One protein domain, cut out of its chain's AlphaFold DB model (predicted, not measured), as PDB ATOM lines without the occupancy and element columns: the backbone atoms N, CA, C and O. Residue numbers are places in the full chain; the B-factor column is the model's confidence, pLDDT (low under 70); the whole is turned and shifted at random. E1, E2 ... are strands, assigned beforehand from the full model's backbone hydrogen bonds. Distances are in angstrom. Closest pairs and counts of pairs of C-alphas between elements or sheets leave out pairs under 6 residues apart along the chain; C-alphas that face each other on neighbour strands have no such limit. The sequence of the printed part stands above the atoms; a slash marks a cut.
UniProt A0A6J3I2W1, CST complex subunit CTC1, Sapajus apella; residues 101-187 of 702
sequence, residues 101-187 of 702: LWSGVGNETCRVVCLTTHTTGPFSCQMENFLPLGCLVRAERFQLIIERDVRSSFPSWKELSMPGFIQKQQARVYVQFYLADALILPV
ATOM      1  N   LEU A 101     -23.818 -38.199   5.531       55.25
ATOM      2  CA  LEU A 101     -23.384 -38.437   4.157       55.25
ATOM      3  C   LEU A 101     -23.893 -37.312   3.256       55.25
ATOM      4  O   LEU A 101     -25.027 -36.847   3.403       55.25
ATOM      5  N   TRP A 102     -23.034 -36.867   2.342       58.03
ATOM      6  CA  TRP A 102     -23.284 -35.735   1.457       58.03
ATOM      7  C   TRP A 102     -23.151 -36.191   0.007       58.03
ATOM      8  O   TRP A 102     -22.320 -37.035  -0.328       58.03
ATOM      9  N   SER A 103     -23.980 -35.632  -0.865       52.00
ATOM     10  CA  SER A 103     -23.761 -35.700  -2.304       52.00
ATOM     11  C   SER A 103     -24.273 -34.438  -2.966       52.00
ATOM     12  O   SER A 103     -25.305 -33.892  -2.573       52.00
ATOM     13  N   GLY A 104     -23.513 -33.965  -3.946       48.34
ATOM     14  CA  GLY A 104     -23.909 -32.897  -4.845       48.34
ATOM     15  C   GLY A 104     -23.854 -33.426  -6.266       48.34
ATOM     16  O   GLY A 104     -22.774 -33.768  -6.747       48.34
ATOM     17  N   VAL A 105     -25.002 -33.491  -6.934       37.88
ATOM     18  CA  VAL A 105     -25.077 -33.723  -8.379       37.88
ATOM     19  C   VAL A 105     -25.728 -32.476  -8.976       37.88
ATOM     20  O   VAL A 105     -26.924 -32.253  -8.823       37.88
ATOM     21  N   GLY A 106     -24.927 -31.605  -9.598       44.66
ATOM     22  CA  GLY A 106     -25.394 -30.297 -10.077       44.66
ATOM     23  C   GLY A 106     -25.618 -29.279  -8.945       44.66
ATOM     24  O   GLY A 106     -24.807 -29.191  -8.025       44.66
ATOM     25  N   ASN A 107     -26.705 -28.499  -9.017       36.34
ATOM     26  CA  ASN A 107     -27.069 -27.480  -8.014       36.34
ATOM     27  C   ASN A 107     -27.807 -28.048  -6.784       36.34
ATOM     28  O   ASN A 107     -28.155 -27.290  -5.878       36.34
ATOM     29  N   GLU A 108     -28.063 -29.355  -6.740       40.28
ATOM     30  CA  GLU A 108     -28.792 -29.994  -5.647       40.28
ATOM     31  C   GLU A 108     -27.820 -30.713  -4.709       40.28
ATOM     32  O   GLU A 108     -27.096 -31.628  -5.105       40.28
ATOM     33  N   THR A 109     -27.794 -30.281  -3.445       54.31
ATOM     34  CA  THR A 109     -27.030 -30.934  -2.377       54.31
ATOM     35  C   THR A 109     -27.968 -31.733  -1.480       54.31
ATOM     36  O   THR A 109     -28.804 -31.148  -0.787       54.31
ATOM     37  N   CYS A 110     -27.793 -33.049  -1.435       53.03
ATOM     38  CA  CYS A 110     -28.512 -33.941  -0.531       53.03
ATOM     39  C   CYS A 110     -27.636 -34.281   0.680       53.03
ATOM     40  O   CYS A 110     -26.456 -34.611   0.535       53.03
ATOM     41  N   ARG A 111     -28.220 -34.210   1.884       64.06
ATOM     42  CA  ARG A 111     -27.581 -34.619   3.144       64.06
ATOM     43  C   ARG A 111     -28.456 -35.637   3.853       64.06
ATOM     44  O   ARG A 111     -29.648 -35.393   4.037       64.06
ATOM     45  N   VAL A 112     -27.864 -36.743   4.287       67.56
ATOM     46  CA  VAL A 112     -28.560 -37.788   5.045       67.56
ATOM     47  C   VAL A 112     -27.759 -38.102   6.298       67.56
ATOM     48  O   VAL A 112     -26.553 -38.317   6.229       67.56
ATOM     49  N   VAL A 113     -28.421 -38.109   7.455       74.00
ATOM     50  CA  VAL A 113     -27.784 -38.500   8.719       74.00
ATOM     51  C   VAL A 113     -27.554 -40.010   8.701       74.00
ATOM     52  O   VAL A 113     -28.452 -40.756   8.307       74.00
ATOM     53  N   CYS A 114     -26.375 -40.459   9.118       72.31
ATOM     54  CA  CYS A 114     -26.029 -41.875   9.159       72.31
ATOM     55  C   CYS A 114     -25.684 -42.327  10.579       72.31
ATOM     56  O   CYS A 114     -25.215 -41.541  11.402       72.31
ATOM     57  N   LEU A 115     -25.932 -43.604  10.852       74.06
ATOM     58  CA  LEU A 115     -25.425 -44.314  12.017       74.06
ATOM     59  C   LEU A 115     -24.663 -45.538  11.513       74.06
ATOM     60  O   LEU A 115     -25.223 -46.366  10.795       74.06
ATOM     61  N   THR A 116     -23.396 -45.636  11.891       67.69
ATOM     62  CA  THR A 116     -22.512 -46.725  11.480       67.69
ATOM     63  C   THR A 116     -22.130 -47.581  12.671       67.69
ATOM     64  O   THR A 116     -21.817 -47.059  13.739       67.69
ATOM     65  N   THR A 117     -22.115 -48.890  12.472       62.12
ATOM     66  CA  THR A 117     -21.596 -49.871  13.433       62.12
ATOM     67  C   THR A 117     -20.590 -50.768  12.710       62.12
ATOM     68  O   THR A 117     -20.609 -50.868  11.484       62.12
ATOM     69  N   HIS A 118     -19.644 -51.374  13.427       57.31
ATOM     70  CA  HIS A 118     -18.579 -52.144  12.772       57.31
ATOM     71  C   HIS A 118     -18.993 -53.590  12.462       57.31
ATOM     72  O   HIS A 118     -18.676 -54.065  11.376       57.31
ATOM     73  N   THR A 119     -19.739 -54.264  13.346       51.62
ATOM     74  CA  THR A 119     -20.138 -55.679  13.192       51.62
ATOM     75  C   THR A 119     -21.405 -56.033  13.990       51.62
ATOM     76  O   THR A 119     -21.879 -55.256  14.819       51.62
ATOM     77  N   THR A 120     -21.961 -57.224  13.740       42.34
ATOM     78  CA  THR A 120     -23.025 -57.871  14.527       42.34
ATOM     79  C   THR A 120     -22.432 -58.811  15.589       42.34
ATOM     80  O   THR A 120     -21.894 -59.852  15.222       42.34
ATOM     81  N   GLY A 121     -22.577 -58.520  16.888       38.78
ATOM     82  CA  GLY A 121     -22.368 -59.520  17.952       38.78
ATOM     83  C   GLY A 121     -21.705 -59.006  19.243       38.78
ATOM     84  O   GLY A 121     -21.065 -57.959  19.216       38.78
ATOM     85  N   PRO A 122     -21.845 -59.733  20.377       30.89
ATOM     86  CA  PRO A 122     -21.266 -59.365  21.674       30.89
ATOM     87  C   PRO A 122     -19.836 -59.891  21.904       30.89
ATOM     88  O   PRO A 122     -19.266 -59.657  22.963       30.89
ATOM     89  N   PHE A 123     -19.231 -60.579  20.932       28.42
ATOM     90  CA  PHE A 123     -17.887 -61.145  21.064       28.42
ATOM     91  C   PHE A 123     -17.035 -60.808  19.842       28.42
ATOM     92  O   PHE A 123     -17.388 -61.246  18.754       28.42
ATOM     93  N   SER A 124     -15.905 -60.115  20.076       31.25
ATOM     94  CA  SER A 124     -14.670 -60.035  19.250       31.25
ATOM     95  C   SER A 124     -14.797 -59.679  17.754       31.25
ATOM     96  O   SER A 124     -15.697 -60.128  17.069       31.25
ATOM     97  N   CYS A 125     -13.893 -59.002  17.053       32.50
ATOM     98  CA  CYS A 125     -12.619 -58.315  17.258       32.50
ATOM     99  C   CYS A 125     -12.268 -57.707  15.868       32.50
ATOM    100  O   CYS A 125     -12.945 -57.999  14.884       32.50
ATOM    101  N   GLN A 126     -11.170 -56.946  15.791       27.62
ATOM    102  CA  GLN A 126     -10.575 -56.306  14.596       27.62
ATOM    103  C   GLN A 126     -11.246 -54.988  14.160       27.62
ATOM    104  O   GLN A 126     -11.977 -54.893  13.179       27.62
ATOM    105  N   MET A 127     -10.968 -53.934  14.935       37.78
ATOM    106  CA  MET A 127     -11.283 -52.539  14.611       37.78
ATOM    107  C   MET A 127     -10.105 -51.914  13.851       37.78
ATOM    108  O   MET A 127      -9.248 -51.287  14.461       37.78
ATOM    109  N   GLU A 128     -10.046 -52.086  12.529       33.12
ATOM    110  CA  GLU A 128      -8.959 -51.485  11.731       33.12
ATOM    111  C   GLU A 128      -9.343 -50.209  10.972       33.12
ATOM    112  O   GLU A 128      -8.451 -49.496  10.539       33.12
ATOM    113  N   ASN A 129     -10.622 -49.844  10.820       39.34
ATOM    114  CA  ASN A 129     -10.974 -48.665  10.013       39.34
ATOM    115  C   ASN A 129     -12.228 -47.944  10.521       39.34
ATOM    116  O   ASN A 129     -13.345 -48.264  10.116       39.34
ATOM    117  N   PHE A 130     -12.060 -46.935  11.380       48.31
ATOM    118  CA  PHE A 130     -13.083 -45.894  11.536       48.31
ATOM    119  C   PHE A 130     -13.092 -45.007  10.290       48.31
ATOM    120  O   PHE A 130     -12.041 -44.763   9.707       48.31
ATOM    121  N   LEU A 131     -14.261 -44.490   9.902       50.88
ATOM    122  CA  LEU A 131     -14.374 -43.502   8.827       50.88
ATOM    123  C   LEU A 131     -13.521 -42.268   9.144       50.88
ATOM    124  O   LEU A 131     -13.883 -41.506  10.047       50.88
ATOM    125  N   PRO A 132     -12.453 -41.994   8.379       54.31
ATOM    126  CA  PRO A 132     -11.804 -40.703   8.452       54.31
ATOM    127  C   PRO A 132     -12.797 -39.647   7.960       54.31
ATOM    128  O   PRO A 132     -13.482 -39.834   6.948       54.31
ATOM    129  N   LEU A 133     -12.858 -38.516   8.662       62.75
ATOM    130  CA  LEU A 133     -13.426 -37.286   8.120       62.75
ATOM    131  C   LEU A 133     -12.668 -36.994   6.815       62.75
ATOM    132  O   LEU A 133     -11.519 -36.564   6.849       62.75
ATOM    133  N   GLY A 134     -13.244 -37.314   5.660       66.00
ATOM    134  CA  GLY A 134     -12.470 -37.270   4.419       66.00
ATOM    135  C   GLY A 134     -13.076 -37.987   3.237       66.00
ATOM    136  O   GLY A 134     -12.854 -37.598   2.092       66.00
ATOM    137  N   CYS A 135     -13.757 -39.092   3.519       71.56
ATOM    138  CA  CYS A 135     -13.775 -40.212   2.592       71.56
ATOM    139  C   CYS A 135     -15.117 -40.400   1.888       71.56
ATOM    140  O   CYS A 135     -16.184 -40.180   2.458       71.56
ATOM    141  N   LEU A 136     -15.058 -40.870   0.643       76.81
ATOM    142  CA  LEU A 136     -16.218 -41.404  -0.059       76.81
ATOM    143  C   LEU A 136     -16.625 -42.718   0.597       76.81
ATOM    144  O   LEU A 136     -15.780 -43.571   0.862       76.81
ATOM    145  N   VAL A 137     -17.925 -42.888   0.799       78.56
ATOM    146  CA  VAL A 137     -18.496 -44.102   1.380       78.56
ATOM    147  C   VAL A 137     -19.481 -44.674   0.385       78.56
ATOM    148  O   VAL A 137     -20.463 -44.020   0.027       78.56
ATOM    149  N   ARG A 138     -19.225 -45.899  -0.060       83.25
ATOM    150  CA  ARG A 138     -20.143 -46.661  -0.901       83.25
ATOM    151  C   ARG A 138     -20.638 -47.864  -0.109       83.25
ATOM    152  O   ARG A 138     -19.900 -48.824   0.064       83.25
ATOM    153  N   ALA A 139     -21.886 -47.806   0.344       84.69
ATOM    154  CA  ALA A 139     -22.565 -48.918   1.001       84.69
ATOM    155  C   ALA A 139     -23.659 -49.463   0.077       84.69
ATOM    156  O   ALA A 139     -24.537 -48.717  -0.355       84.69
ATOM    157  N   GLU A 140     -23.600 -50.756  -0.240       86.62
ATOM    158  CA  GLU A 140     -24.644 -51.436  -1.023       86.62
ATOM    159  C   GLU A 140     -25.704 -52.082  -0.123       86.62
ATOM    160  O   GLU A 140     -26.857 -52.224  -0.525       86.62
ATOM    161  N   ARG A 141     -25.329 -52.424   1.117       86.88
ATOM    162  CA  ARG A 141     -26.221 -52.948   2.152       86.88
ATOM    163  C   ARG A 141     -26.435 -51.888   3.224       86.88
ATOM    164  O   ARG A 141     -25.512 -51.535   3.951       86.88
ATOM    165  N   PHE A 142     -27.650 -51.358   3.299       87.88
ATOM    166  CA  PHE A 142     -28.032 -50.361   4.293       87.88
ATOM    167  C   PHE A 142     -29.535 -50.421   4.568       87.88
ATOM    168  O   PHE A 142     -30.319 -50.874   3.736       87.88
ATOM    169  N   GLN A 143     -29.941 -49.907   5.725       89.75
ATOM    170  CA  GLN A 143     -31.336 -49.727   6.109       89.75
ATOM    171  C   GLN A 143     -31.693 -48.238   6.043       89.75
ATOM    172  O   GLN A 143     -30.971 -47.392   6.576       89.75
ATOM    173  N   LEU A 144     -32.817 -47.907   5.401       92.44
ATOM    174  CA  LEU A 144     -33.403 -46.564   5.425       92.44
ATOM    175  C   LEU A 144     -34.485 -46.507   6.506       92.44
ATOM    176  O   LEU A 144     -35.560 -47.085   6.350       92.44
ATOM    177  N   ILE A 145     -34.215 -45.779   7.585       91.81
ATOM    178  CA  ILE A 145     -35.118 -45.679   8.730       91.81
ATOM    179  C   ILE A 145     -35.953 -44.404   8.634       91.81
ATOM    180  O   ILE A 145     -35.429 -43.313   8.406       91.81
ATOM    181  N   ILE A 146     -37.264 -44.545   8.853       93.31
ATOM    182  CA  ILE A 146     -38.225 -43.439   8.896       93.31
ATOM    183  C   ILE A 146     -39.012 -43.526  10.207       93.31
ATOM    184  O   ILE A 146     -40.017 -44.232  10.299       93.31
ATOM    185  N   GLU A 147     -38.579 -42.783  11.227       91.19
ATOM    186  CA  GLU A 147     -39.339 -42.659  12.477       91.19
ATOM    187  C   GLU A 147     -40.483 -41.661  12.281       91.19
ATOM    188  O   GLU A 147     -40.243 -40.513  11.899       91.19
ATOM    189  N   ARG A 148     -41.722 -42.081  12.553       91.25
ATOM    190  CA  ARG A 148     -42.917 -41.231  12.451       91.25
ATOM    191  C   ARG A 148     -43.304 -40.713  13.837       91.25
ATOM    192  O   ARG A 148     -43.575 -41.506  14.732       91.25
ATOM    193  N   ASP A 149     -43.363 -39.398  13.993       89.00
ATOM    194  CA  ASP A 149     -43.912 -38.712  15.166       89.00
ATOM    195  C   ASP A 149     -45.272 -38.120  14.778       89.00
ATOM    196  O   ASP A 149     -45.353 -37.167  13.994       89.00
ATOM    197  N   VAL A 150     -46.346 -38.744  15.264       89.38
ATOM    198  CA  VAL A 150     -47.727 -38.421  14.897       89.38
ATOM    199  C   VAL A 150     -48.489 -37.986  16.141       89.38
ATOM    200  O   VAL A 150     -48.758 -38.789  17.030       89.38
ATOM    201  N   ARG A 151     -48.914 -36.721  16.166       88.38
ATOM    202  CA  ARG A 151     -49.907 -36.227  17.119       88.38
ATOM    203  C   ARG A 151     -51.289 -36.377  16.504       88.38
ATOM    204  O   ARG A 151     -51.611 -35.712  15.514       88.38
ATOM    205  N   SER A 152     -52.102 -37.226  17.113       87.50
ATOM    206  CA  SER A 152     -53.475 -37.482  16.687       87.50
ATOM    207  C   SER A 152     -54.446 -37.359  17.855       87.50
ATOM    208  O   SER A 152     -54.049 -37.414  19.015       87.50
ATOM    209  N   SER A 153     -55.722 -37.173  17.540       86.12
ATOM    210  CA  SER A 153     -56.804 -37.084  18.521       86.12
ATOM    211  C   SER A 153     -58.005 -37.918  18.087       86.12
ATOM    212  O   SER A 153     -59.129 -37.415  18.054       86.12
ATOM    213  N   PHE A 154     -57.757 -39.171  17.691       85.00
ATOM    214  CA  PHE A 154     -58.824 -40.107  17.345       85.00
ATOM    215  C   PHE A 154     -59.714 -40.373  18.576       85.00
ATOM    216  O   PHE A 154     -59.188 -40.755  19.623       85.00
ATOM    217  N   PRO A 155     -61.041 -40.174  18.477       78.19
ATOM    218  CA  PRO A 155     -61.966 -40.429  19.579       78.19
ATOM    219  C   PRO A 155     -62.075 -41.911  19.928       78.19
ATOM    220  O   PRO A 155     -62.174 -42.260  21.099       78.19
ATOM    221  N   SER A 156     -62.117 -42.787  18.925       81.19
ATOM    222  CA  SER A 156     -62.248 -44.224  19.123       81.19
ATOM    223  C   SER A 156     -61.666 -45.003  17.942       81.19
ATOM    224  O   SER A 156     -61.150 -44.436  16.979       81.19
ATOM    225  N   TRP A 157     -61.754 -46.332  18.015       82.12
ATOM    226  CA  TRP A 157     -61.327 -47.227  16.942       82.12
ATOM    227  C   TRP A 157     -62.163 -47.075  15.656       82.12
ATOM    228  O   TRP A 157     -61.687 -47.440  14.584       82.12
ATOM    229  N   LYS A 158     -63.385 -46.520  15.736       81.75
ATOM    230  CA  LYS A 158     -64.281 -46.331  14.580       81.75
ATOM    231  C   LYS A 158     -63.767 -45.273  13.609       81.75
ATOM    232  O   LYS A 158     -63.998 -45.367  12.410       81.75
ATOM    233  N   GLU A 159     -63.058 -44.277  14.126       86.00
ATOM    234  CA  GLU A 159     -62.586 -43.134  13.355       86.00
ATOM    235  C   GLU A 159     -61.178 -43.338  12.779       86.00
ATOM    236  O   GLU A 159     -60.675 -42.446  12.107       86.00
ATOM    237  N   LEU A 160     -60.546 -44.502  12.987       89.44
ATOM    238  CA  LEU A 160     -59.173 -44.777  12.528       89.44
ATOM    239  C   LEU A 160     -58.998 -44.699  11.003       89.44
ATOM    240  O   LEU A 160     -57.901 -44.404  10.532       89.44
ATOM    241  N   SER A 161     -60.058 -44.950  10.230       89.50
ATOM    242  CA  SER A 161     -60.061 -44.812   8.767       89.50
ATOM    243  C   SER A 161     -60.483 -43.420   8.286       89.50
ATOM    244  O   SER A 161     -60.400 -43.133   7.091       89.50
ATOM    245  N   MET A 162     -60.942 -42.550   9.190       89.25
ATOM    246  CA  MET A 162     -61.464 -41.236   8.834       89.25
ATOM    247  C   MET A 162     -60.343 -40.186   8.819       89.25
ATOM    248  O   MET A 162     -59.543 -40.108   9.756       89.25
ATOM    249  N   PRO A 163     -60.280 -39.328   7.785       89.44
ATOM    250  CA  PRO A 163     -59.338 -38.216   7.765       89.44
ATOM    251  C   PRO A 163     -59.726 -37.136   8.793       89.44
ATOM    252  O   PRO A 163     -60.866 -37.062   9.244       89.44
ATOM    253  N   GLY A 164     -58.778 -36.260   9.139       87.38
ATOM    254  CA  GLY A 164     -59.032 -35.060   9.954       87.38
ATOM    255  C   GLY A 164     -58.649 -35.146  11.438       87.38
ATOM    256  O   GLY A 164     -58.650 -34.121  12.113       87.38
ATOM    257  N   PHE A 165     -58.253 -36.319  11.949       86.88
ATOM    258  CA  PHE A 165     -57.840 -36.489  13.357       86.88
ATOM    259  C   PHE A 165     -56.325 -36.421  13.593       86.88
ATOM    260  O   PHE A 165     -55.876 -36.455  14.739       86.88
ATOM    261  N   ILE A 166     -55.521 -36.320  12.532       89.88
ATOM    262  CA  ILE A 166     -54.068 -36.132  12.623       89.88
ATOM    263  C   ILE A 166     -53.782 -34.630  12.643       89.88
ATOM    264  O   ILE A 166     -54.005 -33.933  11.659       89.88
ATOM    265  N   GLN A 167     -53.281 -34.135  13.773       88.12
ATOM    266  CA  GLN A 167     -53.007 -32.710  13.987       88.12
ATOM    267  C   GLN A 167     -51.612 -32.325  13.500       88.12
ATOM    268  O   GLN A 167     -51.391 -31.229  12.990       88.12
ATOM    269  N   LYS A 168     -50.642 -33.218  13.710       87.25
ATOM    270  CA  LYS A 168     -49.250 -32.997  13.337       87.25
ATOM    271  C   LYS A 168     -48.597 -34.327  13.005       87.25
ATOM    272  O   LYS A 168     -48.752 -35.293  13.742       87.25
ATOM    273  N   GLN A 169     -47.821 -34.340  11.931       88.62
ATOM    274  CA  GLN A 169     -46.981 -35.464  11.548       88.62
ATOM    275  C   GLN A 169     -45.587 -34.948  11.210       88.62
ATOM    276  O   GLN A 169     -45.437 -33.950  10.503       88.62
ATOM    277  N   GLN A 170     -44.567 -35.593  11.753       89.06
ATOM    278  CA  GLN A 170     -43.170 -35.339  11.434       89.06
ATOM    279  C   GLN A 170     -42.478 -36.674  11.205       89.06
ATOM    280  O   GLN A 170     -42.837 -37.682  11.810       89.06
ATOM    281  N   ALA A 171     -41.494 -36.679  10.315       89.06
ATOM    282  CA  ALA A 171     -40.670 -37.846  10.067       89.06
ATOM    283  C   ALA A 171     -39.208 -37.504  10.332       89.06
ATOM    284  O   ALA A 171     -38.743 -36.413   9.993       89.06
ATOM    285  N   ARG A 172     -38.483 -38.448  10.923       88.00
ATOM    286  CA  ARG A 172     -37.031 -38.395  11.059       88.00
ATOM    287  C   ARG A 172     -36.439 -39.497  10.192       88.00
ATOM    288  O   ARG A 172     -36.685 -40.671  10.453       88.00
ATOM    289  N   VAL A 173     -35.685 -39.096   9.170       88.31
ATOM    290  CA  VAL A 173     -35.110 -39.995   8.162       88.31
ATOM    291  C   VAL A 173     -33.601 -40.085   8.346       88.31
ATOM    292  O   VAL A 173     -32.936 -39.056   8.487       88.31
ATOM    293  N   TYR A 174     -33.069 -41.302   8.367       87.75
ATOM    294  CA  TYR A 174     -31.635 -41.568   8.469       87.75
ATOM    295  C   TYR A 174     -31.298 -42.956   7.920       87.75
ATOM    296  O   TYR A 174     -32.188 -43.780   7.716       87.75
ATOM    297  N   VAL A 175     -30.012 -43.208   7.676       87.62
ATOM    298  CA  VAL A 175     -29.517 -44.511   7.204       87.62
ATOM    299  C   VAL A 175     -28.683 -45.215   8.266       87.62
ATOM    300  O   VAL A 175     -27.993 -44.567   9.055       87.62
ATOM    301  N   GLN A 176     -28.748 -46.540   8.275       88.44
ATOM    302  CA  GLN A 176     -27.949 -47.416   9.128       88.44
ATOM    303  C   GLN A 176     -27.234 -48.449   8.265       88.44
ATOM    304  O   GLN A 176     -27.860 -49.048   7.393       88.44
ATOM    305  N   PHE A 177     -25.935 -48.645   8.472       85.00
ATOM    306  CA  PHE A 177     -25.164 -49.665   7.759       85.00
ATOM    307  C   PHE A 177     -23.927 -50.078   8.551       85.00
ATOM    308  O   PHE A 177     -23.454 -49.339   9.421       85.00
ATOM    309  N   TYR A 178     -23.412 -51.263   8.235       82.50
ATOM    310  CA  TYR A 178     -22.166 -51.752   8.799       82.50
ATOM    311  C   TYR A 178     -20.979 -51.260   7.981       82.50
ATOM    312  O   TYR A 178     -21.015 -51.275   6.751       82.50
ATOM    313  N   LEU A 179     -19.906 -50.851   8.656       78.62
ATOM    314  CA  LEU A 179     -18.688 -50.421   7.969       78.62
ATOM    315  C   LEU A 179     -18.005 -51.554   7.209       78.62
ATOM    316  O   LEU A 179     -17.460 -51.310   6.140       78.62
ATOM    317  N   ALA A 180     -18.098 -52.785   7.715       78.69
ATOM    318  CA  ALA A 180     -17.604 -53.974   7.027       78.69
ATOM    319  C   ALA A 180     -18.290 -54.215   5.666       78.69
ATOM    320  O   ALA A 180     -17.685 -54.793   4.768       78.69
ATOM    321  N   ASP A 181     -19.526 -53.733   5.496       81.25
ATOM    322  CA  ASP A 181     -20.296 -53.837   4.251       81.25
ATOM    323  C   ASP A 181     -20.126 -52.607   3.334       81.25
ATOM    324  O   ASP A 181     -20.787 -52.495   2.294       81.25
ATOM    325  N   ALA A 182     -19.271 -51.652   3.716       79.25
ATOM    326  CA  ALA A 182     -19.058 -50.406   2.996       79.25
ATOM    327  C   ALA A 182     -17.630 -50.303   2.445       79.25
ATOM    328  O   ALA A 182     -16.646 -50.593   3.118       79.25
ATOM    329  N   LEU A 183     -17.510 -49.802   1.218       81.25
ATOM    330  CA  LEU A 183     -16.233 -49.427   0.626       81.25
ATOM    331  C   LEU A 183     -15.921 -47.968   0.978       81.25
ATOM    332  O   LEU A 183     -16.658 -47.058   0.585       81.25
ATOM    333  N   ILE A 184     -14.813 -47.753   1.686       80.00
ATOM    334  CA  ILE A 184     -14.304 -46.425   2.044       80.00
ATOM    335  C   ILE A 184     -13.186 -46.061   1.064       80.00
ATOM    336  O   ILE A 184     -12.179 -46.760   0.983       80.00
ATOM    337  N   LEU A 185     -13.348 -44.965   0.321       76.31
ATOM    338  CA  LEU A 185     -12.326 -44.459  -0.599       76.31
ATOM    339  C   LEU A 185     -11.856 -43.074  -0.138       76.31
ATOM    340  O   LEU A 185     -12.684 -42.173   0.020       76.31
ATOM    341  N   PRO A 186     -10.547 -42.849   0.063       77.56
ATOM    342  CA  PRO A 186     -10.041 -41.511   0.334       77.56
ATOM    343  C   PRO A 186     -10.269 -40.617  -0.888       77.56
ATOM    344  O   PRO A 186     -10.058 -41.036  -2.026       77.56
ATOM    345  N   VAL A 187     -10.696 -39.372  -0.667       74.06
ATOM    346  CA  VAL A 187     -10.790 -38.395  -1.756       74.06
ATOM    347  C   VAL A 187      -9.373 -37.907  -2.075       74.06
ATOM    348  O   VAL A 187      -8.752 -37.279  -1.211       74.06
TER     349      VAL A 187
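AT A GLANCE: This is residues 101 to 187 of the 702 residues of the protein "CST complex subunit CTC1" of Sapajus apella (UniProt A0A6J3I2W1). Two strand hairpins branch from a common base: E4 and E5 form a long arm, and E1 and E2 a second one, with the far part of E2 beside E5. Past the base, the short strands E3 and E6 pair as a separate small ribbon, and residues 118 to 134 make a wide loop from E2 to E3. The printed part has 87 residues, with six named strands, E1 to E6 along the chain, and no named helix: all strand. The mixed sheet runs E1, E2, E5, E4; E3 and E6 are antiparallel. The whole is extended, with a radius of gyration of the C-alphas of 19.5 A, and flat, spanning 55 by 44 by 18 A.

HOW THE PARTS SIT: E1, residues 101 to 105, forms an antiparallel hairpin with E2, residues 108 to 117; N 101 and O 112 are 2.8 A apart, within hydrogen-bond range. The pairing is staggered: residues 113 to 117 of E2 pair with E5, residues 166 to 178, parallel at 65 degrees, with N 115 and O 175 2.9 A apart. E4, residues 143 to 152, is the antiparallel hairpin partner of E5, with N 145 and O 174 2.8 A apart. This sheet is twisted. E3, residues 135 to 139, and E6, residues 182 to 186, are antiparallel at 161 degrees, with N 136 and O 185 2.8 A apart. E5 and E6 meet only through their link.

IN THESE COORDINATES: E1 begins at C-alpha 101, (-23.384, -38.437, 4.157). E2 is 28.5 A long, E4 27.4 A and E5 35.7 A. E6 ends at C-alpha 186, (-10.041, -41.511, 0.334).

THE WHOLE: The C-alphas of Lys 158 and Val 187, the two farthest apart, are 56.5 A apart. The links E2 to E3 and E4 to E5 are long. Residues 104 to 109 and 156 to 161 stand free. The printed part has no cut; pLDDT is under 70 in residues 101 to 112 and 116 to 134.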